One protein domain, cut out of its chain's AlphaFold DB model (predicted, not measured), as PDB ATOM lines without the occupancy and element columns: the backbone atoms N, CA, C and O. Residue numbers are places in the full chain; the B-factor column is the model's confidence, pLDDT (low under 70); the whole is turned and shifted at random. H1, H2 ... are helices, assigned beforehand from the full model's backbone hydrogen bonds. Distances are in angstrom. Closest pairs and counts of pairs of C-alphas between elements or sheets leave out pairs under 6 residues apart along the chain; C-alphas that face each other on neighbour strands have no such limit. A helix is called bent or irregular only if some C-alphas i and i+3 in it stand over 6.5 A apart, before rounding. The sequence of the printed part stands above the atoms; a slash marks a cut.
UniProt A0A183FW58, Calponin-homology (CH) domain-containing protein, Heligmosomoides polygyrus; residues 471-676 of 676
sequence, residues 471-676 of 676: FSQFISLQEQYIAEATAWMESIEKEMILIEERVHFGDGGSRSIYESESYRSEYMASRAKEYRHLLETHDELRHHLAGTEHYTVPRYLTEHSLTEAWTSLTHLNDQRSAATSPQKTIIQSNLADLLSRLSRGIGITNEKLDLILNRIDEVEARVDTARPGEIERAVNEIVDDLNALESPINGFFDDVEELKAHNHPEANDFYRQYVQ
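AT A GLANCE: This is residues 471 to 676 of the 676 residues of the protein "Calponin-homology (CH) domain-containing protein" of Heligmosomoides polygyrus (UniProt A0A183FW58). Two slender helical lobes join end to end through bent H3: H1, H2 and H3a make an up-and-down bundle, while H4 folds back along H3b, and H5 along H4b. With 206 residues printed and five named helices, it is all helix. It is an extended rod of 111 by 36 by 18 A, radius of gyration of the C-alphas 32.0 A.

IN THESE COORDINATES: Find C-alpha 471 at (239.140, 221.427, 164.614); H1 runs 49.7 A from there to residue 504. H2 spans residues 513 to 545. By hydrogen bonds H3, residues 559 to 620, and H4, residues 628 to 661, are single helices, but bent into arms H3a and H3b, H4a and H4b: C-alphas 579 and 582 are 6.9 A apart, 644 and 647 6.7 A. H5, residues 667 to 675, ends at (251.322, 200.945, 230.724).

HOW THE PARTS SIT: H1 touches H3a, closest at C-alphas Met 496 and Leu 569, 5.9 A. Every O i to N i+4 pair is within hydrogen-bond range except in H1, 29 of 30, and H4b, 10 of 11.

THE WHOLE: The printed part has no cut; link H2 to H3 is long. Residues 501 to 519 are among those under pLDDT 70.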
ATOM      1  N   PHE A 471     238.118 222.275 165.228       66.25
ATOM      2  CA  PHE A 471     239.140 221.427 164.614       66.25
ATOM      3  C   PHE A 471     240.516 221.606 165.278       66.25
ATOM      4  O   PHE A 471     241.172 220.618 165.595       66.25
ATOM      5  N   SER A 472     240.920 222.844 165.590       70.00
ATOM      6  CA  SER A 472     242.137 223.113 166.364       70.00
ATOM      7  C   SER A 472     242.054 222.567 167.786       70.00
ATOM      8  O   SER A 472     243.063 222.099 168.292       70.00
ATOM      9  N   GLN A 473     240.865 222.557 168.403       78.06
ATOM     10  CA  GLN A 473     240.647 221.951 169.719       78.06
ATOM     11  C   GLN A 473     240.967 220.449 169.706       78.06
ATOM     12  O   GLN A 473     241.664 219.976 170.603       78.06
ATOM     13  N   PHE A 474     240.535 219.707 168.679       80.50
ATOM     14  CA  PHE A 474     240.885 218.288 168.538       80.50
ATOM     15  C   PHE A 474     242.366 218.060 168.198       80.50
ATOM     16  O   PHE A 474     242.941 217.085 168.670       80.50
ATOM     17  N   ILE A 475     243.014 218.964 167.454       81.38
ATOM     18  CA  ILE A 475     244.472 218.900 167.236       81.38
ATOM     19  C   ILE A 475     245.226 219.122 168.559       81.38
ATOM     20  O   ILE A 475     246.092 218.319 168.894       81.38
ATOM     21  N   SER A 476     244.857 220.128 169.361       83.25
ATOM     22  CA  SER A 476     245.465 220.335 170.684       83.25
ATOM     23  C   SER A 476     245.167 219.189 171.657       83.25
ATOM     24  O   SER A 476     246.031 218.820 172.445       83.25
ATOM     25  N   LEU A 477     243.977 218.579 171.574       87.06
ATOM     26  CA  LEU A 477     243.630 217.390 172.356       87.06
ATOM     27  C   LEU A 477     244.476 216.179 171.937       87.06
ATOM     28  O   LEU A 477     244.849 215.381 172.785       87.06
ATOM     29  N   GLN A 478     244.826 216.055 170.653       90.00
ATOM     30  CA  GLN A 478     245.740 215.020 170.169       90.00
ATOM     31  C   GLN A 478     247.171 215.237 170.675       90.00
ATOM     32  O   GLN A 478     247.810 214.276 171.091       90.00
ATOM     33  N   GLU A 479     247.674 216.473 170.672       88.31
ATOM     34  CA  GLU A 479     248.989 216.803 171.242       88.31
ATOM     35  C   GLU A 479     249.036 216.510 172.751       88.31
ATOM     36  O   GLU A 479     249.978 215.872 173.226       88.31
ATOM     37  N   GLN A 480     247.985 216.895 173.485       91.56
ATOM     38  CA  GLN A 480     247.819 216.578 174.905       91.56
ATOM     39  C   GLN A 480     247.757 215.062 175.144       91.56
ATOM     40  O   GLN A 480     248.514 214.548 175.963       91.56
ATOM     41  N   TYR A 481     246.922 214.336 174.393       94.31
ATOM     42  CA  TYR A 481     246.810 212.879 174.474       94.31
ATOM     43  C   TYR A 481     248.153 212.187 174.228       94.31
ATOM     44  O   TYR A 481     248.513 211.280 174.971       94.31
ATOM     45  N   ILE A 482     248.916 212.614 173.215       93.44
ATOM     46  CA  ILE A 482     250.238 212.044 172.929       93.44
ATOM     47  C   ILE A 482     251.167 212.250 174.132       93.44
ATOM     48  O   ILE A 482     251.779 211.283 174.580       93.44
ATOM     49  N   ALA A 483     251.231 213.462 174.691       93.38
ATOM     50  CA  ALA A 483     252.065 213.751 175.857       93.38
ATOM     51  C   ALA A 483     251.655 212.919 177.090       93.38
ATOM     52  O   ALA A 483     252.497 212.253 177.697       93.38
ATOM     53  N   GLU A 484     250.365 212.893 177.431       95.00
ATOM     54  CA  GLU A 484     249.845 212.133 178.575       95.00
ATOM     55  C   GLU A 484     250.029 210.620 178.399       95.00
ATOM     56  O   GLU A 484     250.485 209.947 179.324       95.00
ATOM     57  N   ALA A 485     249.764 210.083 177.204       94.69
ATOM     58  CA  ALA A 485     249.962 208.671 176.898       94.69
ATOM     59  C   ALA A 485     251.447 208.272 176.939       94.69
ATOM     60  O   ALA A 485     251.757 207.198 177.452       94.69
ATOM     61  N   THR A 486     252.377 209.125 176.474       94.38
ATOM     62  CA  THR A 486     253.823 208.861 176.630       94.38
ATOM     63  C   THR A 486     254.249 208.826 178.095       94.38
ATOM     64  O   THR A 486     254.865 207.852 178.519       94.38
ATOM     65  N   ALA A 487     253.860 209.824 178.896       94.75
ATOM     66  CA  ALA A 487     254.218 209.882 180.313       94.75
ATOM     67  C   ALA A 487     253.601 208.724 181.120       94.75
ATOM     68  O   ALA A 487     254.222 208.202 182.051       94.75
ATOM     69  N   TRP A 488     252.390 208.292 180.754       95.62
ATOM     70  CA  TRP A 488     251.764 207.103 181.324       95.62
ATOM     71  C   TRP A 488     252.548 205.837 180.950       95.62
ATOM     72  O   TRP A 488     252.931 205.100 181.855       95.62
ATOM     73  N   MET A 489     252.874 205.620 179.668       92.81
ATOM     74  CA  MET A 489     253.674 204.469 179.209       92.81
ATOM     75  C   MET A 489     255.027 204.383 179.929       92.81
ATOM     76  O   MET A 489     255.328 203.351 180.526       92.81
ATOM     77  N   GLU A 490     255.793 205.478 179.980       93.00
ATOM     78  CA  GLU A 490     257.075 205.540 180.702       93.00
ATOM     79  C   GLU A 490     256.918 205.205 182.196       93.00
ATOM     80  O   GLU A 490     257.753 204.513 182.787       93.00
ATOM     81  N   SER A 491     255.830 205.657 182.832       91.19
ATOM     82  CA  SER A 491     255.548 205.327 184.232       91.19
ATOM     83  C   SER A 491     255.158 203.863 184.442       91.19
ATOM     84  O   SER A 491     255.409 203.334 185.528       91.19
ATOM     85  N   ILE A 492     254.511 203.224 183.465       92.38
ATOM     86  CA  ILE A 492     254.158 201.802 183.517       92.38
ATOM     87  C   ILE A 492     255.425 200.957 183.355       92.38
ATOM     88  O   ILE A 492     255.698 200.122 184.215       92.38
ATOM     89  N   GLU A 493     256.241 201.230 182.332       90.44
ATOM     90  CA  GLU A 493     257.516 200.540 182.088       90.44
ATOM     91  C   GLU A 493     258.460 200.645 183.294       90.44
ATOM     92  O   GLU A 493     259.010 199.642 183.756       90.44
ATOM     93  N   LYS A 494     258.588 201.843 183.879       88.56
ATOM     94  CA  LYS A 494     259.394 202.053 185.086       88.56
ATOM     95  C   LYS A 494     258.900 201.233 186.281       88.56
ATOM     96  O   LYS A 494     259.725 200.681 187.007       88.56
ATOM     97  N   GLU A 495     257.588 201.140 186.507       87.00
ATOM     98  CA  GLU A 495     257.062 200.333 187.616       87.00
ATOM     99  C   GLU A 495     257.222 198.830 187.348       87.00
ATOM    100  O   GLU A 495     257.541 198.090 188.274       87.00
ATOM    101  N   MET A 496     257.098 198.372 186.094       86.44
ATOM    102  CA  MET A 496     257.397 196.982 185.723       86.44
ATOM    103  C   MET A 496     258.845 196.616 186.085       86.44
ATOM    104  O   MET A 496     259.061 195.625 186.784       86.44
ATOM    105  N   ILE A 497     259.819 197.470 185.743       86.69
ATOM    106  CA  ILE A 497     261.231 197.290 186.127       86.69
ATOM    107  C   ILE A 497     261.391 197.253 187.659       86.69
ATOM    108  O   ILE A 497     262.018 196.340 188.194       86.69
ATOM    109  N   LEU A 498     260.772 198.186 188.397       82.69
ATOM    110  CA  LEU A 498     260.822 198.226 189.871       82.69
ATOM    111  C   LEU A 498     260.108 197.043 190.553       82.69
ATOM    112  O   LEU A 498     260.340 196.768 191.742       82.69
ATOM    113  N   ILE A 499     259.201 196.366 189.847       77.56
ATOM    114  CA  ILE A 499     258.567 195.125 190.292       77.56
ATOM    115  C   ILE A 499     259.522 193.951 190.071       77.56
ATOM    116  O   ILE A 499     259.755 193.210 191.028       77.56
ATOM    117  N   GLU A 500     260.099 193.818 188.876       76.94
ATOM    118  CA  GLU A 500     261.021 192.737 188.497       76.94
ATOM    119  C   GLU A 500     262.344 192.774 189.279       76.94
ATOM    120  O   GLU A 500     262.803 191.740 189.769       76.94
ATOM    121  N   GLU A 501     262.931 193.954 189.486       69.50
ATOM    122  CA  GLU A 501     264.174 194.127 190.250       69.50
ATOM    123  C   GLU A 501     263.997 193.692 191.717       69.50
ATOM    124  O   GLU A 501     264.806 192.940 192.266       69.50
ATOM    125  N   ARG A 502     262.869 194.061 192.341       64.94
ATOM    126  CA  ARG A 502     262.526 193.625 193.709       64.94
ATOM    127  C   ARG A 502     262.191 192.134 193.825       64.94
ATOM    128  O   ARG A 502     262.197 191.627 194.943       64.94
ATOM    129  N   VAL A 503     261.908 191.432 192.725       58.69
ATOM    130  CA  VAL A 503     261.798 189.960 192.722       58.69
ATOM    131  C   VAL A 503     263.187 189.310 192.722       58.69
ATOM    132  O   VAL A 503     263.365 188.270 193.351       58.69
ATOM    133  N   HIS A 504     264.182 189.927 192.078       53.59
ATOM    134  CA  HIS A 504     265.528 189.360 191.952       53.59
ATOM    135  C   HIS A 504     266.376 189.470 193.223       53.59
ATOM    136  O   HIS A 504     267.125 188.542 193.526       53.59
ATOM    137  N   PHE A 505     266.280 190.575 193.967       52.56
ATOM    138  CA  PHE A 505     267.188 190.804 195.098       52.56
ATOM    139  C   PHE A 505     266.806 190.097 196.403       52.56
ATOM    140  O   PHE A 505     267.664 189.970 197.268       52.56
ATOM    141  N   GLY A 506     265.566 189.614 196.554       52.12
ATOM    142  CA  GLY A 506     265.144 188.771 197.687       52.12
ATOM    143  C   GLY A 506     265.275 189.384 199.093       52.12
ATOM    144  O   GLY A 506     265.048 188.680 200.075       52.12
ATOM    145  N   ASP A 507     265.639 190.664 199.201       44.00
ATOM    146  CA  ASP A 507     266.206 191.245 200.416       44.00
ATOM    147  C   ASP A 507     265.330 192.338 201.044       44.00
ATOM    148  O   ASP A 507     264.969 193.336 200.411       44.00
ATOM    149  N   GLY A 508     265.021 192.136 202.327       47.03
ATOM    150  CA  GLY A 508     265.435 193.054 203.400       47.03
ATOM    151  C   GLY A 508     264.824 194.448 203.493       47.03
ATOM    152  O   GLY A 508     265.052 195.141 204.483       47.03
ATOM    153  N   GLY A 509     264.024 194.882 202.522       44.16
ATOM    154  CA  GLY A 509     263.300 196.142 202.607       44.16
ATOM    155  C   GLY A 509     262.197 196.076 203.663       44.16
ATOM    156  O   GLY A 509     261.056 195.794 203.306       44.16
ATOM    157  N   SER A 510     262.523 196.381 204.928       45.62
ATOM    158  CA  SER A 510     261.599 196.517 206.075       45.62
ATOM    159  C   SER A 510     260.631 197.698 205.937       45.62
ATOM    160  O   SER A 510     260.532 198.576 206.792       45.62
ATOM    161  N   ARG A 511     259.884 197.709 204.837       48.81
ATOM    162  CA  ARG A 511     258.651 198.459 204.674       48.81
ATOM    163  C   ARG A 511     257.535 197.470 204.966       48.81
ATOM    164  O   ARG A 511     257.438 196.454 204.279       48.81
ATOM    165  N   SER A 512     256.754 197.729 206.015       54.41
ATOM    166  CA  SER A 512     255.718 196.794 206.473       54.41
ATOM    167  C   SER A 512     254.863 196.328 205.289       54.41
ATOM    168  O   SER A 512     254.508 197.135 204.425       54.41
ATOM    169  N   ILE A 513     254.520 195.034 205.253       57.59
ATOM    170  CA  ILE A 513     253.710 194.422 204.183       57.59
ATOM    171  C   ILE A 513     252.437 195.253 203.933       57.59
ATOM    172  O   ILE A 513     252.004 195.398 202.794       57.59
ATOM    173  N   TYR A 514     251.888 195.865 204.984       54.12
ATOM    174  CA  TYR A 514     250.736 196.764 204.931       54.12
ATOM    175  C   TYR A 514     251.014 198.109 204.236       54.12
ATOM    176  O   TYR A 514     250.195 198.562 203.438       54.12
ATOM    177  N   GLU A 515     252.169 198.734 204.480       55.50
ATOM    178  CA  GLU A 515     252.549 200.007 203.851       55.50
ATOM    179  C   GLU A 515     252.850 199.816 202.355       55.50
ATOM    180  O   GLU A 515     252.387 200.595 201.520       55.50
ATOM    181  N   SER A 516     253.549 198.729 202.000       63.56
ATOM    182  CA  SER A 516     253.780 198.375 200.594       63.56
ATOM    183  C   SER A 516     252.477 198.051 199.855       63.56
ATOM    184  O   SER A 516     252.378 198.337 198.664       63.56
ATOM    185  N   GLU A 517     251.488 197.460 200.529       64.62
ATOM    186  CA  GLU A 517     250.209 197.073 199.923       64.62
ATOM    187  C   GLU A 517     249.257 198.265 199.749       64.62
ATOM    188  O   GLU A 517     248.608 198.384 198.708       64.62
ATOM    189  N   SER A 518     249.208 199.184 200.721       67.62
ATOM    190  CA  SER A 518     248.404 200.411 200.617       67.62
ATOM    191  C   SER A 518     248.897 201.298 199.475       67.62
ATOM    192  O   SER A 518     248.101 201.692 198.622       67.62
ATOM    193  N   TYR A 519     250.213 201.540 199.405       69.06
ATOM    194  CA  TYR A 519     250.830 202.313 198.323       69.06
ATOM    195  C   TYR A 519     250.559 201.687 196.947       69.06
ATOM    196  O   TYR A 519     250.157 202.378 196.013       69.06
ATOM    197  N   ARG A 520     250.710 200.360 196.833       77.81
ATOM    198  CA  ARG A 520     250.438 199.598 195.605       77.81
ATOM    199  C   ARG A 520     248.972 199.714 195.172       77.81
ATOM    200  O   ARG A 520     248.703 199.953 193.999       77.81
ATOM    201  N   SER A 521     248.029 199.574 196.104       79.62
ATOM    202  CA  SER A 521     246.591 199.692 195.826       79.62
ATOM    203  C   SER A 521     246.212 201.096 195.335       79.62
ATOM    204  O   SER A 521     245.513 201.237 194.330       79.62
ATOM    205  N   GLU A 522     246.729 202.139 195.989       83.94
ATOM    206  CA  GLU A 522     246.484 203.534 195.614       83.94
ATOM    207  C   GLU A 522     247.109 203.890 194.254       83.94
ATOM    208  O   GLU A 522     246.428 204.445 193.387       83.94
ATOM    209  N   TYR A 523     248.364 203.488 194.021       85.62
ATOM    210  CA  TYR A 523     249.060 203.675 192.746       85.62
ATOM    211  C   TYR A 523     248.304 203.018 191.583       85.62
ATOM    212  O   TYR A 523     247.980 203.681 190.593       85.62
ATOM    213  N   MET A 524     247.950 201.735 191.721       86.94
ATOM    214  CA  MET A 524     247.211 201.000 190.689       86.94
ATOM    215  C   MET A 524     245.826 201.616 190.444       86.94
ATOM    216  O   MET A 524     245.395 201.720 189.296       86.94
ATOM    217  N   ALA A 525     245.144 202.101 191.488       88.25
ATOM    218  CA  ALA A 525     243.872 202.807 191.343       88.25
ATOM    219  C   ALA A 525     244.006 204.163 190.620       88.25
ATOM    220  O   ALA A 525     243.078 204.545 189.899       88.25
ATOM    221  N   SER A 526     245.127 204.882 190.771       89.19
ATOM    222  CA  SER A 526     245.416 206.096 189.987       89.19
ATOM    223  C   SER A 526     245.676 205.758 188.522       89.19
ATOM    224  O   SER A 526     244.956 206.236 187.643       89.19
ATOM    225  N   ARG A 527     246.620 204.847 188.248       91.06
ATOM    226  CA  ARG A 527     246.984 204.465 186.874       91.06
ATOM    227  C   ARG A 527     245.821 203.848 186.098       91.06
ATOM    228  O   ARG A 527     245.700 204.104 184.905       91.06
ATOM    229  N   ALA A 528     244.904 203.148 186.773       90.69
ATOM    230  CA  ALA A 528     243.661 202.654 186.180       90.69
ATOM    231  C   ALA A 528     242.647 203.761 185.819       90.69
ATOM    232  O   ALA A 528     241.790 203.538 184.961       90.69
ATOM    233  N   LYS A 529     242.675 204.927 186.488       93.25
ATOM    234  CA  LYS A 529     241.857 206.100 186.111       93.25
ATOM    235  C   LYS A 529     242.441 206.784 184.883       93.25
ATOM    236  O   LYS A 529     241.696 207.042 183.947       93.25
ATOM    237  N   GLU A 530     243.751 207.007 184.888       93.19
ATOM    238  CA  GLU A 530     244.497 207.594 183.770       93.19
ATOM    239  C   GLU A 530     244.341 206.739 182.502       93.19
ATOM    240  O   GLU A 530     243.926 207.250 181.473       93.19
ATOM    241  N   TYR A 531     244.524 205.417 182.602       94.19
ATOM    242  CA  TYR A 531     244.297 204.471 181.503       94.19
ATOM    243  C   TYR A 531     242.898 204.591 180.882       94.19
ATOM    244  O   TYR A 531     242.765 204.681 179.664       94.19
ATOM    245  N   ARG A 532     241.839 204.638 181.707       93.81
ATOM    246  CA  ARG A 532     240.463 204.814 181.211       93.81
ATOM    247  C   ARG A 532     240.264 206.163 180.523       93.81
ATOM    248  O   ARG A 532     239.664 206.190 179.457       93.81
ATOM    249  N   HIS A 533     240.807 207.240 181.091       95.00
ATOM    250  CA  HIS A 533     240.753 208.559 180.466       95.00
ATOM    251  C   HIS A 533     241.448 208.567 179.095       95.00
ATOM    252  O   HIS A 533     240.858 209.018 178.120       95.00
ATOM    253  N   LEU A 534     242.648 207.983 178.999       94.88
ATOM    254  CA  LEU A 534     243.384 207.860 177.742       94.88
ATOM    255  C   LEU A 534     242.604 207.059 176.689       94.88
ATOM    256  O   LEU A 534     242.581 207.460 175.529       94.88
ATOM    257  N   LEU A 535     241.923 205.971 177.067       94.12
ATOM    258  CA  LEU A 535     241.065 205.228 176.135       94.12
ATOM    259  C   LEU A 535     239.866 206.053 175.646       94.12
ATOM    260  O   LEU A 535     239.586 206.060 174.448       94.12
ATOM    261  N   GLU A 536     239.181 206.759 176.549       93.50
ATOM    262  CA  GLU A 536     238.048 207.635 176.217       93.50
ATOM    263  C   GLU A 536     238.484 208.760 175.257       93.50
ATOM    264  O   GLU A 536     237.861 208.968 174.215       93.50
ATOM    265  N   THR A 537     239.606 209.427 175.545       90.12
ATOM    266  CA  THR A 537     240.178 210.475 174.686       90.12
ATOM    267  C   THR A 537     240.684 209.926 173.350       90.12
ATOM    268  O   THR A 537     240.488 210.565 172.316       90.12
ATOM    269  N   HIS A 538     241.287 208.733 173.319       92.75
ATOM    270  CA  HIS A 538     241.704 208.088 172.070       92.75
ATOM    271  C   HIS A 538     240.506 207.754 171.169       92.75
ATOM    272  O   HIS A 538     240.590 207.966 169.958       92.75
ATOM    273  N   ASP A 539     239.388 207.268 171.724       89.88
ATOM    274  CA  ASP A 539     238.173 207.007 170.941       89.88
ATOM    275  C   ASP A 539     237.528 208.307 170.434       89.88
ATOM    276  O   ASP A 539     237.170 208.386 169.260       89.88
ATOM    277  N   GLU A 540     237.479 209.372 171.245       87.00
ATOM    278  CA  GLU A 540     237.000 210.695 170.808       87.00
ATOM    279  C   GLU A 540     237.849 211.259 169.649       87.00
ATOM    280  O   GLU A 540     237.316 211.669 168.610       87.00
ATOM    281  N   LEU A 541     239.180 211.214 169.781       87.44
ATOM    282  CA  LEU A 541     240.113 211.621 168.727       87.44
ATOM    283  C   LEU A 541     239.952 210.763 167.471       87.44
ATOM    284  O   LEU A 541     239.917 211.293 166.360       87.44
ATOM    285  N   ARG A 542     239.806 209.444 167.619       86.56
ATOM    286  CA  ARG A 542     239.576 208.529 166.498       86.56
ATOM    287  C   ARG A 542     238.245 208.821 165.805       86.56
ATOM    288  O   ARG A 542     238.209 208.877 164.577       86.56
ATOM    289  N   HIS A 543     237.174 209.051 166.558       83.62
ATOM    290  CA  HIS A 543     235.847 209.354 166.029       83.62
ATOM    291  C   HIS A 543     235.840 210.645 165.196       83.62
ATOM    292  O   HIS A 543     235.226 210.692 164.130       83.62
ATOM    293  N   HIS A 544     236.557 211.681 165.646       76.81
ATOM    294  CA  HIS A 544     236.568 212.986 164.983       76.81
ATOM    295  C   HIS A 544     237.671 213.179 163.931       76.81
ATOM    296  O   HIS A 544     237.455 213.932 162.980       76.81
ATOM    297  N   LEU A 545     238.825 212.510 164.057       78.00
ATOM    298  CA  LEU A 545     239.994 212.752 163.200       78.00
ATOM    299  C   LEU A 545     240.371 211.591 162.268       78.00
ATOM    300  O   LEU A 545     241.065 211.858 161.289       78.00
ATOM    301  N   ALA A 546     239.932 210.342 162.479       74.19
ATOM    302  CA  ALA A 546     240.450 209.191 161.710       74.19
ATOM    303  C   ALA A 546     240.163 209.226 160.192       74.19
ATOM    304  O   ALA A 546     240.801 208.506 159.427       74.19
ATOM    305  N   GLY A 547     239.216 210.059 159.745       68.69
ATOM    306  CA  GLY A 547     238.962 210.345 158.326       68.69
ATOM    307  C   GLY A 547     239.750 211.536 157.761       68.69
ATOM    308  O   GLY A 547     239.439 211.990 156.661       68.69
ATOM    309  N   THR A 548     240.709 212.090 158.508       71.75
ATOM    310  CA  THR A 548     241.457 213.310 158.166       71.75
ATOM    311  C   THR A 548     242.963 213.059 158.139       71.75
ATOM    312  O   THR A 548     243.475 212.197 158.847       71.75
ATOM    313  N   GLU A 549     243.694 213.868 157.370       70.88
ATOM    314  CA  GLU A 549     245.165 213.838 157.312       70.88
ATOM    315  C   GLU A 549     245.857 214.282 158.615       70.88
ATOM    316  O   GLU A 549     247.069 214.142 158.752       70.88
ATOM    317  N   HIS A 550     245.091 214.795 159.583       69.75
ATOM    318  CA  HIS A 550     245.594 215.348 160.840       69.75
ATOM    319  C   HIS A 550     245.596 214.346 162.006       69.75
ATOM    320  O   HIS A 550     246.079 214.690 163.084       69.75
ATOM    321  N   TYR A 551     245.096 213.118 161.811       82.38
ATOM    322  CA  TYR A 551     245.238 212.048 162.802       82.38
ATOM    323  C   TYR A 551     246.670 211.492 162.776       82.38
ATOM    324  O   TYR A 551     247.029 210.705 161.900       82.38
ATOM    325  N   THR A 552     247.497 211.920 163.730       84.75
ATOM    326  CA  THR A 552     248.943 211.627 163.782       84.75
ATOM    327  C   THR A 552     249.365 210.827 165.016       84.75
ATOM    328  O   THR A 552     250.560 210.710 165.289       84.75
ATOM    329  N   VAL A 553     248.407 210.229 165.740       88.38
ATOM    330  CA  VAL A 553     248.674 209.363 166.903       88.38
ATOM    331  C   VAL A 553     249.696 208.259 166.550       88.38
ATOM    332  O   VAL A 553     249.442 207.447 165.652       88.38
ATOM    333  N   PRO A 554     250.852 208.192 167.242       89.00
ATOM    334  CA  PRO A 554     251.867 207.171 167.004       89.00
ATOM    335  C   PRO A 554     251.367 205.744 167.253       89.00
ATOM    336  O   PRO A 554     250.590 205.485 168.168       89.00
ATOM    337  N   ARG A 555     251.885 204.772 166.488       85.25
ATOM    338  CA  ARG A 555     251.447 203.360 166.569       85.25
ATOM    339  C   ARG A 555     251.648 202.703 167.941       85.25
ATOM    340  O   ARG A 555     250.906 201.783 168.262       85.25
ATOM    341  N   TYR A 556     252.621 203.168 168.722       89.31
ATOM    342  CA  TYR A 556     252.898 202.683 170.079       89.31
ATOM    343  C   TYR A 556     251.994 203.322 171.155       89.31
ATOM    344  O   TYR A 556     252.014 202.883 172.296       89.31
ATOM    345  N   LEU A 557     251.176 204.322 170.792       91.62
ATOM    346  CA  LEU A 557     250.174 204.976 171.652       91.62
ATOM    347  C   LEU A 557     248.746 204.652 171.189       91.62
ATOM    348  O   LEU A 557     247.834 205.470 171.308       91.62
ATOM    349  N   THR A 558     248.553 203.469 170.603       90.31
ATOM    350  CA  THR A 558     247.214 202.983 170.252       90.31
ATOM    351  C   THR A 558     246.544 202.334 171.458       90.31
ATOM    352  O   THR A 558     247.220 201.796 172.334       90.31
ATOM    353  N   GLU A 559     245.209 202.304 171.458       91.69
ATOM    354  CA  GLU A 559     244.378 201.518 172.387       91.69
ATOM    355  C   GLU A 559     244.955 200.119 172.683       91.69
ATOM    356  O   GLU A 559     245.011 199.699 173.840       91.69
ATOM    357  N   HIS A 560     245.438 199.410 171.654       91.88
ATOM    358  CA  HIS A 560     246.024 198.081 171.815       91.88
ATOM    359  C   HIS A 560     247.317 198.106 172.641       91.88
ATOM    360  O   HIS A 560     247.431 197.334 173.590       91.88
ATOM    361  N   SER A 561     248.248 199.012 172.326       92.81
ATOM    362  CA  SER A 561     249.526 199.159 173.038       92.81
ATOM    363  C   SER A 561     249.333 199.574 174.499       92.81
ATOM    364  O   SER A 561     249.951 198.993 175.387       92.81
ATOM    365  N   LEU A 562     248.412 200.509 174.769       93.38
ATOM    366  CA  LEU A 562     248.052 200.896 176.139       93.38
ATOM    367  C   LEU A 562     247.458 199.711 176.918       93.38
ATOM    368  O   LEU A 562     247.786 199.494 178.085       93.38
ATOM    369  N   THR A 563     246.608 198.911 176.267       94.56
ATOM    370  CA  THR A 563     246.005 197.710 176.869       94.56
ATOM    371  C   THR A 563     247.056 196.631 177.150       94.56
ATOM    372  O   THR A 563     247.022 196.001 178.206       94.56
ATOM    373  N   GLU A 564     248.009 196.418 176.242       94.31
ATOM    374  CA  GLU A 564     249.112 195.461 176.401       94.31
ATOM    375  C   GLU A 564     250.035 195.852 177.569       94.31
ATOM    376  O   GLU A 564     250.338 195.015 178.421       94.31
ATOM    377  N   ALA A 565     250.391 197.134 177.691       92.56
ATOM    378  CA  ALA A 565     251.167 197.646 178.821       92.56
ATOM    379  C   ALA A 565     250.410 197.498 180.158       92.56
ATOM    380  O   ALA A 565     250.958 196.987 181.139       92.56
ATOM    381  N   TRP A 566     249.121 197.865 180.198       94.81
ATOM    382  CA  TRP A 566     248.292 197.735 181.403       94.81
ATOM    383  C   TRP A 566     248.106 196.276 181.847       94.81
ATOM    384  O   TRP A 566     248.216 195.955 183.035       94.81
ATOM    385  N   THR A 567     247.838 195.376 180.897       93.69
ATOM    386  CA  THR A 567     247.683 193.938 181.176       93.69
ATOM    387  C   THR A 567     248.998 193.296 181.614       93.69
ATOM    388  O   THR A 567     248.988 192.461 182.517       93.69
ATOM    389  N   SER A 568     250.135 193.742 181.074       93.12
ATOM    390  CA  SER A 568     251.464 193.291 181.504       93.12
ATOM    391  C   SER A 568     251.781 193.718 182.942       93.12
ATOM    392  O   SER A 568     252.152 192.872 183.758       93.12
ATOM    393  N   LEU A 569     251.563 194.993 183.296       90.12
ATOM    394  CA  LEU A 569     251.780 195.487 184.663       90.12
ATOM    395  C   LEU A 569     250.868 194.791 185.680       90.12
ATOM    396  O   LEU A 569     251.338 194.358 186.731       90.12
ATOM    397  N   THR A 570     249.569 194.682 185.384       90.00
ATOM    398  CA  THR A 570     248.610 194.017 186.283       90.00
ATOM    399  C   THR A 570     248.967 192.545 186.486       90.00
ATOM    400  O   THR A 570     249.027 192.093 187.624       90.00
ATOM    401  N   HIS A 571     249.328 191.821 185.425       90.25
ATOM    402  CA  HIS A 571     249.775 190.432 185.523       90.25
ATOM    403  C   HIS A 571     251.066 190.264 186.349       90.25
ATOM    404  O   HIS A 571     251.114 189.388 187.213       90.25
ATOM    405  N   LEU A 572     252.088 191.109 186.154       85.75
ATOM    406  CA  LEU A 572     253.317 191.090 186.970       85.75
ATOM    407  C   LEU A 572     253.032 191.398 188.449       85.75
ATOM    408  O   LEU A 572     253.528 190.712 189.347       85.75
ATOM    409  N   ASN A 573     252.195 192.405 188.706       84.06
ATOM    410  CA  ASN A 573     251.714 192.742 190.043       84.06
ATOM    411  C   ASN A 573     250.997 191.548 190.697       84.06
ATOM    412  O   ASN A 573     251.252 191.240 191.862       84.06
ATOM    413  N   ASP A 574     250.125 190.867 189.956       85.12
ATOM    414  CA  ASP A 574     249.323 189.759 190.469       85.12
ATOM    415  C   ASP A 574     250.193 188.529 190.755       85.12
ATOM    416  O   ASP A 574     250.076 187.951 191.838       85.12
ATOM    417  N   GLN A 575     251.142 188.193 189.871       82.81
ATOM    418  CA  GLN A 575     252.151 187.157 190.124       82.81
ATOM    419  C   GLN A 575     252.961 187.441 191.393       82.81
ATOM    420  O   GLN A 575     253.110 186.561 192.244       82.81
ATOM    421  N   ARG A 576     253.439 188.679 191.564       78.25
ATOM    422  CA  ARG A 576     254.152 189.093 192.777       78.25
ATOM    423  C   ARG A 576     253.262 188.997 194.016       78.25
ATOM    424  O   ARG A 576     253.705 188.491 195.044       78.25
ATOM    425  N   SER A 577     252.008 189.440 193.922       76.50
ATOM    426  CA  SER A 577     251.050 189.353 195.027       76.50
ATOM    427  C   SER A 577     250.809 187.899 195.445       76.50
ATOM    428  O   SER A 577     250.816 187.603 196.637       76.50
ATOM    429  N   ALA A 578     250.710 186.974 194.483       80.25
ATOM    430  CA  ALA A 578     250.571 185.545 194.732       80.25
ATOM    431  C   ALA A 578     251.834 184.939 195.368       80.25
ATOM    432  O   ALA A 578     251.713 184.105 196.261       80.25
ATOM    433  N   ALA A 579     253.029 185.390 194.970       75.50
ATOM    434  CA  ALA A 579     254.294 184.959 195.564       75.50
ATOM    435  C   ALA A 579     254.466 185.439 197.021       75.50
ATOM    436  O   ALA A 579     254.931 184.678 197.866       75.50
ATOM    437  N   THR A 580     254.054 186.671 197.345       72.62
ATOM    438  CA  THR A 580     254.119 187.213 198.720       72.62
ATOM    439  C   THR A 580     252.943 186.759 199.603       72.62
ATOM    440  O   THR A 580     253.083 186.691 200.825       72.62
ATOM    441  N   SER A 581     251.798 186.402 199.010       75.62
ATOM    442  CA  SER A 581     250.581 185.948 199.706       75.62
ATOM    443  C   SER A 581     250.806 184.865 200.778       75.62
ATOM    444  O   SER A 581     250.401 185.104 201.916       75.62
ATOM    445  N   PRO A 582     251.483 183.721 200.520       75.44
ATOM    446  CA  PRO A 582     251.662 182.686 201.541       75.44
ATOM    447  C   PRO A 582     252.453 183.185 202.756       75.44
ATOM    448  O   PRO A 582     252.079 182.901 203.892       75.44
ATOM    449  N   GLN A 583     253.505 183.980 202.539       72.94
ATOM    450  CA  GLN A 583     254.310 184.538 203.627       72.94
ATOM    451  C   GLN A 583     253.523 185.586 204.429       72.94
ATOM    452  O   GLN A 583     253.596 185.600 205.656       72.94
ATOM    453  N   LYS A 584     252.689 186.394 203.757       71.38
ATOM    454  CA  LYS A 584     251.723 187.291 204.407       71.38
ATOM    455  C   LYS A 584     250.725 186.517 205.272       71.38
ATOM    456  O   LYS A 584     250.510 186.915 206.411       71.38
ATOM    457  N   THR A 585     250.145 185.421 204.778       75.75
ATOM    458  CA  THR A 585     249.193 184.603 205.553       75.75
ATOM    459  C   THR A 585     249.838 184.006 206.804       75.75
ATOM    460  O   THR A 585     249.219 184.056 207.859       75.75
ATOM    461  N   ILE A 586     251.081 183.516 206.714       78.94
ATOM    462  CA  ILE A 586     251.827 182.981 207.869       78.94
ATOM    463  C   ILE A 586     252.095 184.076 208.912       78.94
ATOM    464  O   ILE A 586     251.846 183.881 210.097       78.94
ATOM    465  N   ILE A 587     252.556 185.255 208.486       76.31
ATOM    466  CA  ILE A 587     252.777 186.384 209.404       76.31
ATOM    467  C   ILE A 587     251.447 186.812 210.047       76.31
ATOM    468  O   ILE A 587     251.390 187.051 211.248       76.31
ATOM    469  N   GLN A 588     250.351 186.842 209.282       79.44
ATOM    470  CA  GLN A 588     249.024 187.181 209.804       79.44
ATOM    471  C   GLN A 588     248.471 186.147 210.794       79.44
ATOM    472  O   GLN A 588     247.882 186.558 211.790       79.44
ATOM    473  N   SER A 589     248.676 184.840 210.578       81.31
ATOM    474  CA  SER A 589     248.289 183.826 211.570       81.31
ATOM    475  C   SER A 589     249.113 183.951 212.848       81.31
ATOM    476  O   SER A 589     248.540 183.954 213.931       81.31
ATOM    477  N   ASN A 590     250.428 184.151 212.730       84.06
ATOM    478  CA  ASN A 590     251.309 184.281 213.891       84.06
ATOM    479  C   ASN A 590     250.947 185.511 214.742       84.06
ATOM    480  O   ASN A 590     250.855 185.408 215.963       84.06
ATOM    481  N   LEU A 591     250.676 186.658 214.104       83.62
ATOM    482  CA  LEU A 591     250.223 187.870 214.797       83.62
ATOM    483  C   LEU A 591     248.845 187.671 215.456       83.62
ATOM    484  O   LEU A 591     248.635 188.152 216.565       83.62
ATOM    485  N   ALA A 592     247.919 186.940 214.825       84.50
ATOM    486  CA  ALA A 592     246.610 186.633 215.411       84.50
ATOM    487  C   ALA A 592     246.706 185.695 216.631       84.50
ATOM    488  O   ALA A 592     246.038 185.927 217.642       84.50
ATOM    489  N   ASP A 593     247.567 184.676 216.571       87.25
ATOM    490  CA  ASP A 593     247.841 183.775 217.695       87.25
ATOM    491  C   ASP A 593     248.505 184.526 218.863       87.25
ATOM    492  O   ASP A 593     248.145 184.313 220.026       87.25
ATOM    493  N   LEU A 594     249.420 185.453 218.562       86.88
ATOM    494  CA  LEU A 594     250.054 186.343 219.535       86.88
ATOM    495  C   LEU A 594     249.014 187.274 220.190       86.88
ATOM    496  O   LEU A 594     248.930 187.313 221.414       86.88
ATOM    497  N   LEU A 595     248.145 187.939 219.422       86.19
ATOM    498  CA  LEU A 595     247.053 188.766 219.969       86.19
ATOM    499  C   LEU A 595     246.109 187.958 220.875       86.19
ATOM    500  O   LEU A 595     245.709 188.432 221.940       86.19
ATOM    501  N   SER A 596     245.780 186.721 220.487       88.06
ATOM    502  CA  SER A 596     244.945 185.827 221.295       88.06
ATOM    503  C   SER A 596     245.625 185.436 222.611       88.06
ATOM    504  O   SER A 596     244.994 185.495 223.673       88.06
ATOM    505  N   ARG A 597     246.921 185.092 222.566       87.81
ATOM    506  CA  ARG A 597     247.752 184.850 223.757       87.81
ATOM    507  C   ARG A 597     247.796 186.069 224.671       87.81
ATOM    508  O   ARG A 597     247.540 185.920 225.861       87.81
ATOM    509  N   LEU A 598     248.094 187.243 224.118       88.12
ATOM    510  CA  LEU A 598     248.266 188.497 224.846       88.12
ATOM    511  C   LEU A 598     246.965 188.910 225.545       88.12
ATOM    512  O   LEU A 598     246.951 189.104 226.756       88.12
ATOM    513  N   SER A 599     245.848 188.944 224.812       88.44
ATOM    514  CA  SER A 599     244.527 189.267 225.364       88.44
ATOM    515  C   SER A 599     244.116 188.303 226.485       88.44
ATOM    516  O   SER A 599     243.675 188.737 227.552       88.44
ATOM    517  N   ARG A 600     244.323 186.993 226.290       89.50
ATOM    518  CA  ARG A 600     244.037 185.978 227.316       89.50
ATOM    519  C   ARG A 600     244.977 186.080 228.521       89.50
ATOM    520  O   ARG A 600     244.534 185.890 229.650       89.50
ATOM    521  N   GLY A 601     246.259 186.341 228.282       89.12
ATOM    522  CA  GLY A 601     247.285 186.471 229.311       89.12
ATOM    523  C   GLY A 601     247.020 187.664 230.221       89.12
ATOM    524  O   GLY A 601     246.947 187.486 231.434       89.12
ATOM    525  N   ILE A 602     246.780 188.840 229.635       87.75
ATOM    526  CA  ILE A 602     246.406 190.063 230.360       87.75
ATOM    527  C   ILE A 602     245.135 189.824 231.187       87.75
ATOM    528  O   ILE A 602     245.113 190.161 232.367       87.75
ATOM    529  N   GLY A 603     244.112 189.168 230.623       88.94
ATOM    530  CA  GLY A 603     242.893 188.817 231.363       88.94
ATOM    531  C   GLY A 603     243.164 187.976 232.619       88.94
ATOM    532  O   GLY A 603     242.718 188.337 233.705       88.94
ATOM    533  N   ILE A 604     243.951 186.901 232.495       90.94
ATOM    534  CA  ILE A 604     244.311 186.023 233.627       90.94
ATOM    535  C   ILE A 604     245.172 186.761 234.665       90.94
ATOM    536  O   ILE A 604     245.017 186.536 235.865       90.94
ATOM    537  N   THR A 605     246.094 187.623 234.229       90.38
ATOM    538  CA  THR A 605     246.927 188.422 235.138       90.38
ATOM    539  C   THR A 605     246.085 189.442 235.904       90.38
ATOM    540  O   THR A 605     246.255 189.553 237.114       90.38
ATOM    541  N   ASN A 606     245.125 190.104 235.254       90.62
ATOM    542  CA  ASN A 606     244.213 191.038 235.917       90.62
ATOM    543  C   ASN A 606     243.318 190.328 236.946       90.62
ATOM    544  O   ASN A 606     243.272 190.764 238.090       90.62
ATOM    545  N   GLU A 607     242.713 189.181 236.604       93.19
ATOM    546  CA  GLU A 607     241.934 188.377 237.568       93.19
ATOM    547  C   GLU A 607     242.769 187.974 238.799       93.19
ATOM    548  O   GLU A 607     242.268 187.955 239.925       93.19
ATOM    549  N   LYS A 608     244.060 187.666 238.614       92.56
ATOM    550  CA  LYS A 608     244.976 187.372 239.726       92.56
ATOM    551  C   LYS A 608     245.330 188.611 240.548       92.56
ATOM    552  O   LYS A 608     245.386 188.501 241.769       92.56
ATOM    553  N   LEU A 609     245.562 189.759 239.914       92.50
ATOM    554  CA  LEU A 609     245.812 191.022 240.614       92.50
ATOM    555  C   LEU A 609     244.595 191.435 241.450       92.50
ATOM    556  O   LEU A 609     244.769 191.776 242.616       92.50
ATOM    557  N   ASP A 610     243.378 191.294 240.920       93.31
ATOM    558  CA  ASP A 610     242.138 191.524 241.668       93.31
ATOM    559  C   ASP A 610     242.034 190.592 242.888       93.31
ATOM    560  O   ASP A 610     241.709 191.036 243.990       93.31
ATOM    561  N   LEU A 611     242.352 189.301 242.740       94.19
ATOM    562  CA  LEU A 611     242.380 188.354 243.864       94.19
ATOM    563  C   LEU A 611     243.437 188.718 244.920       94.19
ATOM    564  O   LEU A 611     243.171 188.583 246.115       94.19
ATOM    565  N   ILE A 612     244.615 189.192 244.502       93.81
ATOM    566  CA  ILE A 612     245.671 189.655 245.411       93.81
ATOM    567  C   ILE A 612     245.233 190.934 246.140       93.81
ATOM    568  O   ILE A 612     245.406 191.007 247.353       93.81
ATOM    569  N   LEU A 613     244.616 191.896 245.446       94.00
ATOM    570  CA  LEU A 613     244.081 193.131 246.034       94.00
ATOM    571  C   LEU A 613     243.020 192.832 247.100       94.00
ATOM    572  O   LEU A 613     243.172 193.262 248.238       94.00
ATOM    573  N   ASN A 614     242.023 191.996 246.787       93.88
ATOM    574  CA  ASN A 614     241.030 191.562 247.779       93.88
ATOM    575  C   ASN A 614     241.693 190.884 248.995       93.88
ATOM    576  O   ASN A 614     241.257 191.073 250.129       93.88
ATOM    577  N   ARG A 615     242.771 190.113 248.789       91.94
ATOM    578  CA  ARG A 615     243.507 189.460 249.883       91.94
ATOM    579  C   ARG A 615     244.341 190.446 250.711       91.94
ATOM    580  O   ARG A 615     244.504 190.219 251.906       91.94
ATOM    581  N   ILE A 616     244.836 191.532 250.113       92.94
ATOM    582  CA  ILE A 616     245.462 192.654 250.832       92.94
ATOM    583  C   ILE A 616     244.411 193.348 251.708       92.94
ATOM    584  O   ILE A 616     244.638 193.467 252.911       92.94
ATOM    585  N   ASP A 617     243.247 193.692 251.152       93.69
ATOM    586  CA  ASP A 617     242.142 194.332 251.883       93.69
ATOM    587  C   ASP A 617     241.651 193.459 253.061       93.69
ATOM    588  O   ASP A 617     241.431 193.952 254.171       93.69
ATOM    589  N   GLU A 618     241.528 192.139 252.864       90.25
ATOM    590  CA  GLU A 618     241.177 191.184 253.927       90.25
ATOM    591  C   GLU A 618     242.234 191.094 255.042       90.25
ATOM    592  O   GLU A 618     241.886 190.889 256.210       90.25
ATOM    593  N   VAL A 619     243.521 191.218 254.701       90.25
ATOM    594  CA  VAL A 619     244.628 191.214 255.671       90.25
ATOM    595  C   VAL A 619     244.682 192.543 256.428       90.25
ATOM    596  O   VAL A 619     244.810 192.522 257.655       90.25
ATOM    597  N   GLU A 620     244.507 193.677 255.746       91.38
ATOM    598  CA  GLU A 620     244.439 195.011 256.356       91.38
ATOM    599  C   GLU A 620     243.268 195.102 257.345       91.38
ATOM    600  O   GLU A 620     243.469 195.429 258.517       91.38
ATOM    601  N   ALA A 621     242.066 194.677 256.941       89.62
ATOM    602  CA  ALA A 621     240.877 194.657 257.798       89.62
ATOM    603  C   ALA A 621     241.021 193.775 259.058       89.62
ATOM    604  O   ALA A 621     240.229 193.890 259.997       89.62
ATOM    605  N   ARG A 622     242.011 192.874 259.089       88.62
ATOM    606  CA  ARG A 622     242.255 191.934 260.194       88.62
ATOM    607  C   ARG A 622     243.530 192.228 260.983       88.62
ATOM    608  O   ARG A 622     243.743 191.556 261.996       88.62
ATOM    609  N   VAL A 623     244.325 193.225 260.586       87.31
ATOM    610  CA  VAL A 623     245.674 193.478 261.124       87.31
ATOM    611  C   VAL A 623     245.692 193.697 262.645       87.31
ATOM    612  O   VAL A 623     246.566 193.169 263.328       87.31
ATOM    613  N   ASP A 624     244.666 194.360 263.191       84.19
ATOM    614  CA  ASP A 624     244.518 194.637 264.631       84.19
ATOM    615  C   ASP A 624     243.921 193.468 265.446       84.19
ATOM    616  O   ASP A 624     243.866 193.523 266.675       84.19
ATOM    617  N   THR A 625     243.422 192.416 264.783       85.81
ATOM    618  CA  THR A 625     242.623 191.344 265.422       85.81
ATOM    619  C   THR A 625     243.225 189.944 265.301       85.81
ATOM    620  O   THR A 625     242.921 189.073 266.121       85.81
ATOM    621  N   ALA A 626     244.059 189.706 264.289       86.50
ATOM    622  CA  ALA A 626     244.710 188.424 264.042       86.50
ATOM    623  C   ALA A 626     246.036 188.283 264.813       86.50
ATOM    624  O   ALA A 626     246.541 189.222 265.428       86.50
ATOM    625  N   ARG A 627     246.632 187.084 264.791       90.31
ATOM    626  CA  ARG A 627     247.957 186.875 265.392       90.31
ATOM    627  C   ARG A 627     249.061 187.379 264.451       90.31
ATOM    628  O   ARG A 627     248.981 187.094 263.258       90.31
ATOM    629  N   PRO A 628     250.146 187.999 264.958       85.12
ATOM    630  CA  PRO A 628     251.222 188.523 264.109       85.12
ATOM    631  C   PRO A 628     251.804 187.507 263.112       85.12
ATOM    632  O   PRO A 628     251.959 187.828 261.943       85.12
ATOM    633  N   GLY A 629     252.033 186.257 263.536       87.31
ATOM    634  CA  GLY A 629     252.551 185.199 262.653       87.31
ATOM    635  C   GLY A 629     251.551 184.658 261.617       87.31
ATOM    636  O   GLY A 629     251.956 183.977 260.681       87.31
ATOM    637  N   GLU A 630     250.251 184.942 261.763       86.75
ATOM    638  CA  GLU A 630     249.240 184.645 260.735       86.75
ATOM    639  C   GLU A 630     249.241 185.746 259.660       86.75
ATOM    640  O   GLU A 630     249.191 185.437 258.472       86.75
ATOM    641  N   ILE A 631     249.394 187.013 260.071       88.75
ATOM    642  CA  ILE A 631     249.563 188.166 259.170       88.75
ATOM    643  C   ILE A 631     250.876 188.061 258.381       88.75
ATOM    644  O   ILE A 631     250.859 188.161 257.160       88.75
ATOM    645  N   GLU A 632     252.004 187.797 259.049       89.25
ATOM    646  CA  GLU A 632     253.319 187.646 258.404       89.25
ATOM    647  C   GLU A 632     253.301 186.551 257.328       89.25
ATOM    648  O   GLU A 632     253.828 186.731 256.231       89.25
ATOM    649  N   ARG A 633     252.622 185.431 257.600       90.12
ATOM    650  CA  ARG A 633     252.430 184.363 256.619       90.12
ATOM    651  C   ARG A 633     251.579 184.810 255.428       90.12
ATOM    652  O   ARG A 633     251.983 184.567 254.296       90.12
ATOM    653  N   ALA A 634     250.441 185.462 255.667       88.75
ATOM    654  CA  ALA A 634     249.563 185.936 254.596       88.75
ATOM    655  C   ALA A 634     250.247 186.992 253.704       88.75
ATOM    656  O   ALA A 634     250.079 186.968 252.487       88.75
ATOM    657  N   VAL A 635     251.064 187.874 254.292       91.38
ATOM    658  CA  VAL A 635     251.881 188.855 253.561       91.38
ATOM    659  C   VAL A 635     252.949 188.164 252.711       91.38
ATOM    660  O   VAL A 635     253.087 188.506 251.540       91.38
ATOM    661  N   ASN A 636     253.656 187.162 253.240       93.12
ATOM    662  CA  ASN A 636     254.621 186.391 252.446       93.12
ATOM    663  C   ASN A 636     253.939 185.650 251.280       93.12
ATOM    664  O   ASN A 636     254.419 185.721 250.156       93.12
ATOM    665  N   GLU A 637     252.773 185.033 251.509       92.81
ATOM    666  CA  GLU A 637     251.984 184.390 250.445       92.81
ATOM    667  C   GLU A 637     251.516 185.413 249.377       92.81
ATOM    668  O   GLU A 637     251.456 185.086 248.195       92.81
ATOM    669  N   ILE A 638     251.216 186.671 249.750       93.56
ATOM    670  CA  ILE A 638     250.937 187.781 248.806       93.56
ATOM    671  C   ILE A 638     252.181 188.175 247.998       93.56
ATOM    672  O   ILE A 638     252.084 188.369 246.788       93.56
ATOM    673  N   VAL A 639     253.346 188.279 248.641       93.88
ATOM    674  CA  VAL A 639     254.613 188.615 247.970       93.88
ATOM    675  C   VAL A 639     255.022 187.519 246.981       93.88
ATOM    676  O   VAL A 639     255.411 187.836 245.859       93.88
ATOM    677  N   ASP A 640     254.877 186.245 247.346       94.00
ATOM    678  CA  ASP A 640     255.154 185.112 246.455       94.00
ATOM    679  C   ASP A 640     254.220 185.101 245.230       94.00
ATOM    680  O   ASP A 640     254.690 184.922 244.103       94.00
ATOM    681  N   ASP A 641     252.920 185.363 245.418       92.50
ATOM    682  CA  ASP A 641     251.958 185.466 244.311       92.50
ATOM    683  C   ASP A 641     252.250 186.667 243.386       92.50
ATOM    684  O   ASP A 641     252.124 186.539 242.168       92.50
ATOM    685  N   LEU A 642     252.691 187.812 243.927       92.38
ATOM    686  CA  LEU A 642     253.120 188.973 243.133       92.38
ATOM    687  C   LEU A 642     254.390 188.675 242.321       92.38
ATOM    688  O   LEU A 642     254.424 188.938 241.118       92.38
ATOM    689  N   ASN A 643     255.402 188.060 242.940       92.94
ATOM    690  CA  ASN A 643     256.629 187.641 242.251       92.94
ATOM    691  C   ASN A 643     256.328 186.631 241.124       92.94
ATOM    692  O   ASN A 643     256.949 186.664 240.062       92.94
ATOM    693  N   ALA A 644     255.328 185.761 241.305       92.19
ATOM    694  CA  ALA A 644     254.892 184.813 240.280       92.19
ATOM    695  C   ALA A 644     254.218 185.470 239.053       92.19
ATOM    696  O   ALA A 644     254.095 184.818 238.010       92.19
ATOM    697  N   LEU A 645     253.790 186.736 239.143       91.12
ATOM    698  CA  LEU A 645     253.226 187.497 238.019       91.12
ATOM    699  C   LEU A 645     254.283 188.219 237.171       91.12
ATOM    700  O   LEU A 645     254.007 188.505 236.006       91.12
ATOM    701  N   GLU A 646     255.490 188.453 237.693       89.12
ATOM    702  CA  GLU A 646     256.548 189.205 236.999       89.12
ATOM    703  C   GLU A 646     256.948 188.560 235.658       89.12
ATOM    704  O   GLU A 646     257.075 189.240 234.642       89.12
ATOM    705  N   SER A 647     257.094 187.231 235.615       88.75
ATOM    706  CA  SER A 647     257.474 186.519 234.384       88.75
ATOM    707  C   SER A 647     256.392 186.558 233.286       88.75
ATOM    708  O   SER A 647     256.751 186.872 232.149       88.75
ATOM    709  N   PRO A 648     255.097 186.287 233.564       88.56
ATOM    710  CA  PRO A 648     254.014 186.518 232.605       88.56
ATOM    711  C   PRO A 648     253.944 187.958 232.085       88.56
ATOM    712  O   PRO A 648     253.804 188.157 230.883       88.56
ATOM    713  N   ILE A 649     254.083 188.940 232.982       85.94
ATOM    714  CA  ILE A 649     254.075 190.377 232.671       85.94
ATOM    715  C   ILE A 649     255.217 190.706 231.697       85.94
ATOM    716  O   ILE A 649     254.965 191.196 230.599       85.94
ATOM    717  N   ASN A 650     256.454 190.313 232.009       86.62
ATOM    718  CA  ASN A 650     257.594 190.518 231.110       86.62
ATOM    719  C   ASN A 650     257.405 189.853 229.729       86.62
ATOM    720  O   ASN A 650     257.732 190.466 228.718       86.62
ATOM    721  N   GLY A 651     256.784 188.671 229.655       86.31
ATOM    722  CA  GLY A 651     256.452 188.036 228.372       86.31
ATOM    723  C   GLY A 651     255.439 188.813 227.513       86.31
ATOM    724  O   GLY A 651     255.441 188.674 226.292       86.31
ATOM    725  N   PHE A 652     254.595 189.660 228.114       87.81
ATOM    726  CA  PHE A 652     253.683 190.534 227.366       87.81
ATOM    727  C   PHE A 652     254.399 191.738 226.736       87.81
ATOM    728  O   PHE A 652     253.931 192.234 225.712       87.81
ATOM    729  N   PHE A 653     255.528 192.198 227.297       82.88
ATOM    730  CA  PHE A 653     256.358 193.223 226.650       82.88
ATOM    731  C   PHE A 653     256.914 192.710 225.320       82.88
ATOM    732  O   PHE A 653     256.713 193.372 224.303       82.88
ATOM    733  N   ASP A 654     257.539 191.528 225.321       85.31
ATOM    734  CA  ASP A 654     258.121 190.909 224.122       85.31
ATOM    735  C   ASP A 654     257.058 190.725 223.019       85.31
ATOM    736  O   ASP A 654     257.247 191.159 221.880       85.31
ATOM    737  N   ASP A 655     255.892 190.177 223.386       86.50
ATOM    738  CA  ASP A 655     254.740 190.004 222.491       86.50
ATOM    739  C   ASP A 655     254.270 191.367 221.901       86.50
ATOM    740  O   ASP A 655     254.033 191.491 220.696       86.50
ATOM    741  N   VAL A 656     254.177 192.434 222.708       85.06
ATOM    742  CA  VAL A 656     253.779 193.780 222.235       85.06
ATOM    743  C   VAL A 656     254.858 194.453 221.374       85.06
ATOM    744  O   VAL A 656     254.519 195.179 220.433       85.06
ATOM    745  N   GLU A 657     256.145 194.230 221.646       83.19
ATOM    746  CA  GLU A 657     257.228 194.720 220.788       83.19
ATOM    747  C   GLU A 657     257.227 194.025 219.422       83.19
ATOM    748  O   GLU A 657     257.368 194.706 218.402       83.19
ATOM    749  N   GLU A 658     256.952 192.718 219.359       82.94
ATOM    750  CA  GLU A 658     256.809 192.001 218.086       82.94
ATOM    751  C   GLU A 658     255.594 192.498 217.274       82.94
ATOM    752  O   GLU A 658     255.697 192.693 216.056       82.94
ATOM    753  N   LEU A 659     254.469 192.825 217.927       81.62
ATOM    754  CA  LEU A 659     253.325 193.485 217.272       81.62
ATOM    755  C   LEU A 659     253.683 194.874 216.713       81.62
ATOM    756  O   LEU A 659     253.251 195.230 215.608       81.62
ATOM    757  N   LYS A 660     254.480 195.665 217.447       79.31
ATOM    758  CA  LYS A 660     254.966 196.978 216.987       79.31
ATOM    759  C   LYS A 660     255.944 196.851 215.822       79.31
ATOM    760  O   LYS A 660     255.816 197.608 214.864       79.31
ATOM    761  N   ALA A 661     256.862 195.884 215.855       79.56
ATOM    762  CA  ALA A 661     257.827 195.638 214.781       79.56
ATOM    763  C   ALA A 661     257.145 195.361 213.425       79.56
ATOM    764  O   ALA A 661     257.661 195.737 212.373       79.56
ATOM    765  N   HIS A 662     255.946 194.770 213.447       74.56
ATOM    766  CA  HIS A 662     255.138 194.504 212.253       74.56
ATOM    767  C   HIS A 662     254.165 195.643 211.866       74.56
ATOM    768  O   HIS A 662     253.469 195.530 210.851       74.56
ATOM    769  N   ASN A 663     254.137 196.757 212.614       68.50
ATOM    770  CA  ASN A 663     253.153 197.848 212.510       68.50
ATOM    771  C   ASN A 663     251.689 197.371 212.645       68.50
ATOM    772  O   ASN A 663     250.813 197.818 211.898       68.50
ATOM    773  N   HIS A 664     251.393 196.462 213.583       73.25
ATOM    774  CA  HIS A 664     250.009 196.047 213.836       73.25
ATOM    775  C   HIS A 664     249.181 197.209 214.433       73.25
ATOM    776  O   HIS A 664     249.647 197.844 215.383       73.25
ATOM    777  N   PRO A 665     247.958 197.508 213.939       70.38
ATOM    778  CA  PRO A 665     247.187 198.678 214.380       70.38
ATOM    779  C   PRO A 665     246.887 198.678 215.886       70.38
ATOM    780  O   PRO A 665     247.045 199.703 216.545       70.38
ATOM    781  N   GLU A 666     246.536 197.517 216.442       72.75
ATOM    782  CA  GLU A 666     246.178 197.357 217.861       72.75
ATOM    783  C   GLU A 666     247.396 197.392 218.806       72.75
ATOM    784  O   GLU A 666     247.233 197.486 220.022       72.75
ATOM    785  N   ALA A 667     248.632 197.360 218.285       75.69
ATOM    786  CA  ALA A 667     249.850 197.309 219.104       75.69
ATOM    787  C   ALA A 667     249.993 198.519 220.047       75.69
ATOM    788  O   ALA A 667     250.569 198.411 221.129       75.69
ATOM    789  N   ASN A 668     249.456 199.679 219.650       74.75
ATOM    790  CA  ASN A 668     249.439 200.876 220.491       74.75
ATOM    791  C   ASN A 668     248.362 200.833 221.582       74.75
ATOM    792  O   ASN A 668     248.557 201.447 222.629       74.75
ATOM    793  N   ASP A 669     247.256 200.122 221.360       79.50
ATOM    794  CA  ASP A 669     246.169 200.017 222.333       79.50
ATOM    795  C   ASP A 669     246.521 199.002 223.422       79.50
ATOM    796  O   ASP A 669     246.426 199.337 224.601       79.50
ATOM    797  N   PHE A 670     247.079 197.840 223.056       76.19
ATOM    798  CA  PHE A 670     247.662 196.905 224.028       76.19
ATOM    799  C   PHE A 670     248.793 197.550 224.836       76.19
ATOM    800  O   PHE A 670     248.812 197.437 226.058       76.19
ATOM    801  N   TYR A 671     249.689 198.307 224.190       75.31
ATOM    802  CA  TYR A 671     250.739 199.040 224.903       75.31
ATOM    803  C   TYR A 671     250.180 200.086 225.882       75.31
ATOM    804  O   TYR A 671     250.761 200.299 226.940       75.31
ATOM    805  N   ARG A 672     249.053 200.740 225.570       74.75
ATOM    806  CA  ARG A 672     248.396 201.684 226.492       74.75
ATOM    807  C   ARG A 672     247.701 200.980 227.649       74.75
ATOM    808  O   ARG A 672     247.883 201.406 228.779       74.75
ATOM    809  N   GLN A 673     246.952 199.916 227.367       71.69
ATOM    810  CA  GLN A 673     246.222 199.122 228.362       71.69
ATOM    811  C   GLN A 673     247.146 198.457 229.396       71.69
ATOM    812  O   GLN A 673     246.683 198.054 230.455       71.69
ATOM    813  N   TYR A 674     248.429 198.324 229.066       63.78
ATOM    814  CA  TYR A 674     249.443 197.647 229.868       63.78
ATOM    815  C   TYR A 674     250.458 198.607 230.533       63.78
ATOM    816  O   TYR A 674     251.169 198.219 231.453       63.78
ATOM    817  N   VAL A 675     250.533 199.867 230.081       60.41
ATOM    818  CA  VAL A 675     251.322 200.945 230.724       60.41
ATOM    819  C   VAL A 675     250.476 201.771 231.710       60.41
ATOM    820  O   VAL A 675     251.039 202.511 232.519       60.41
ATOM    821  N   GLN A 676     249.145 201.668 231.631       46.47
ATOM    822  CA  GLN A 676     248.192 202.194 232.619       46.47
ATOM    823  C   GLN A 676     247.904 201.171 233.716       46.47
ATOM    824  O   GLN A 676     247.733 201.640 234.862       46.47
TER     825      GLN A 676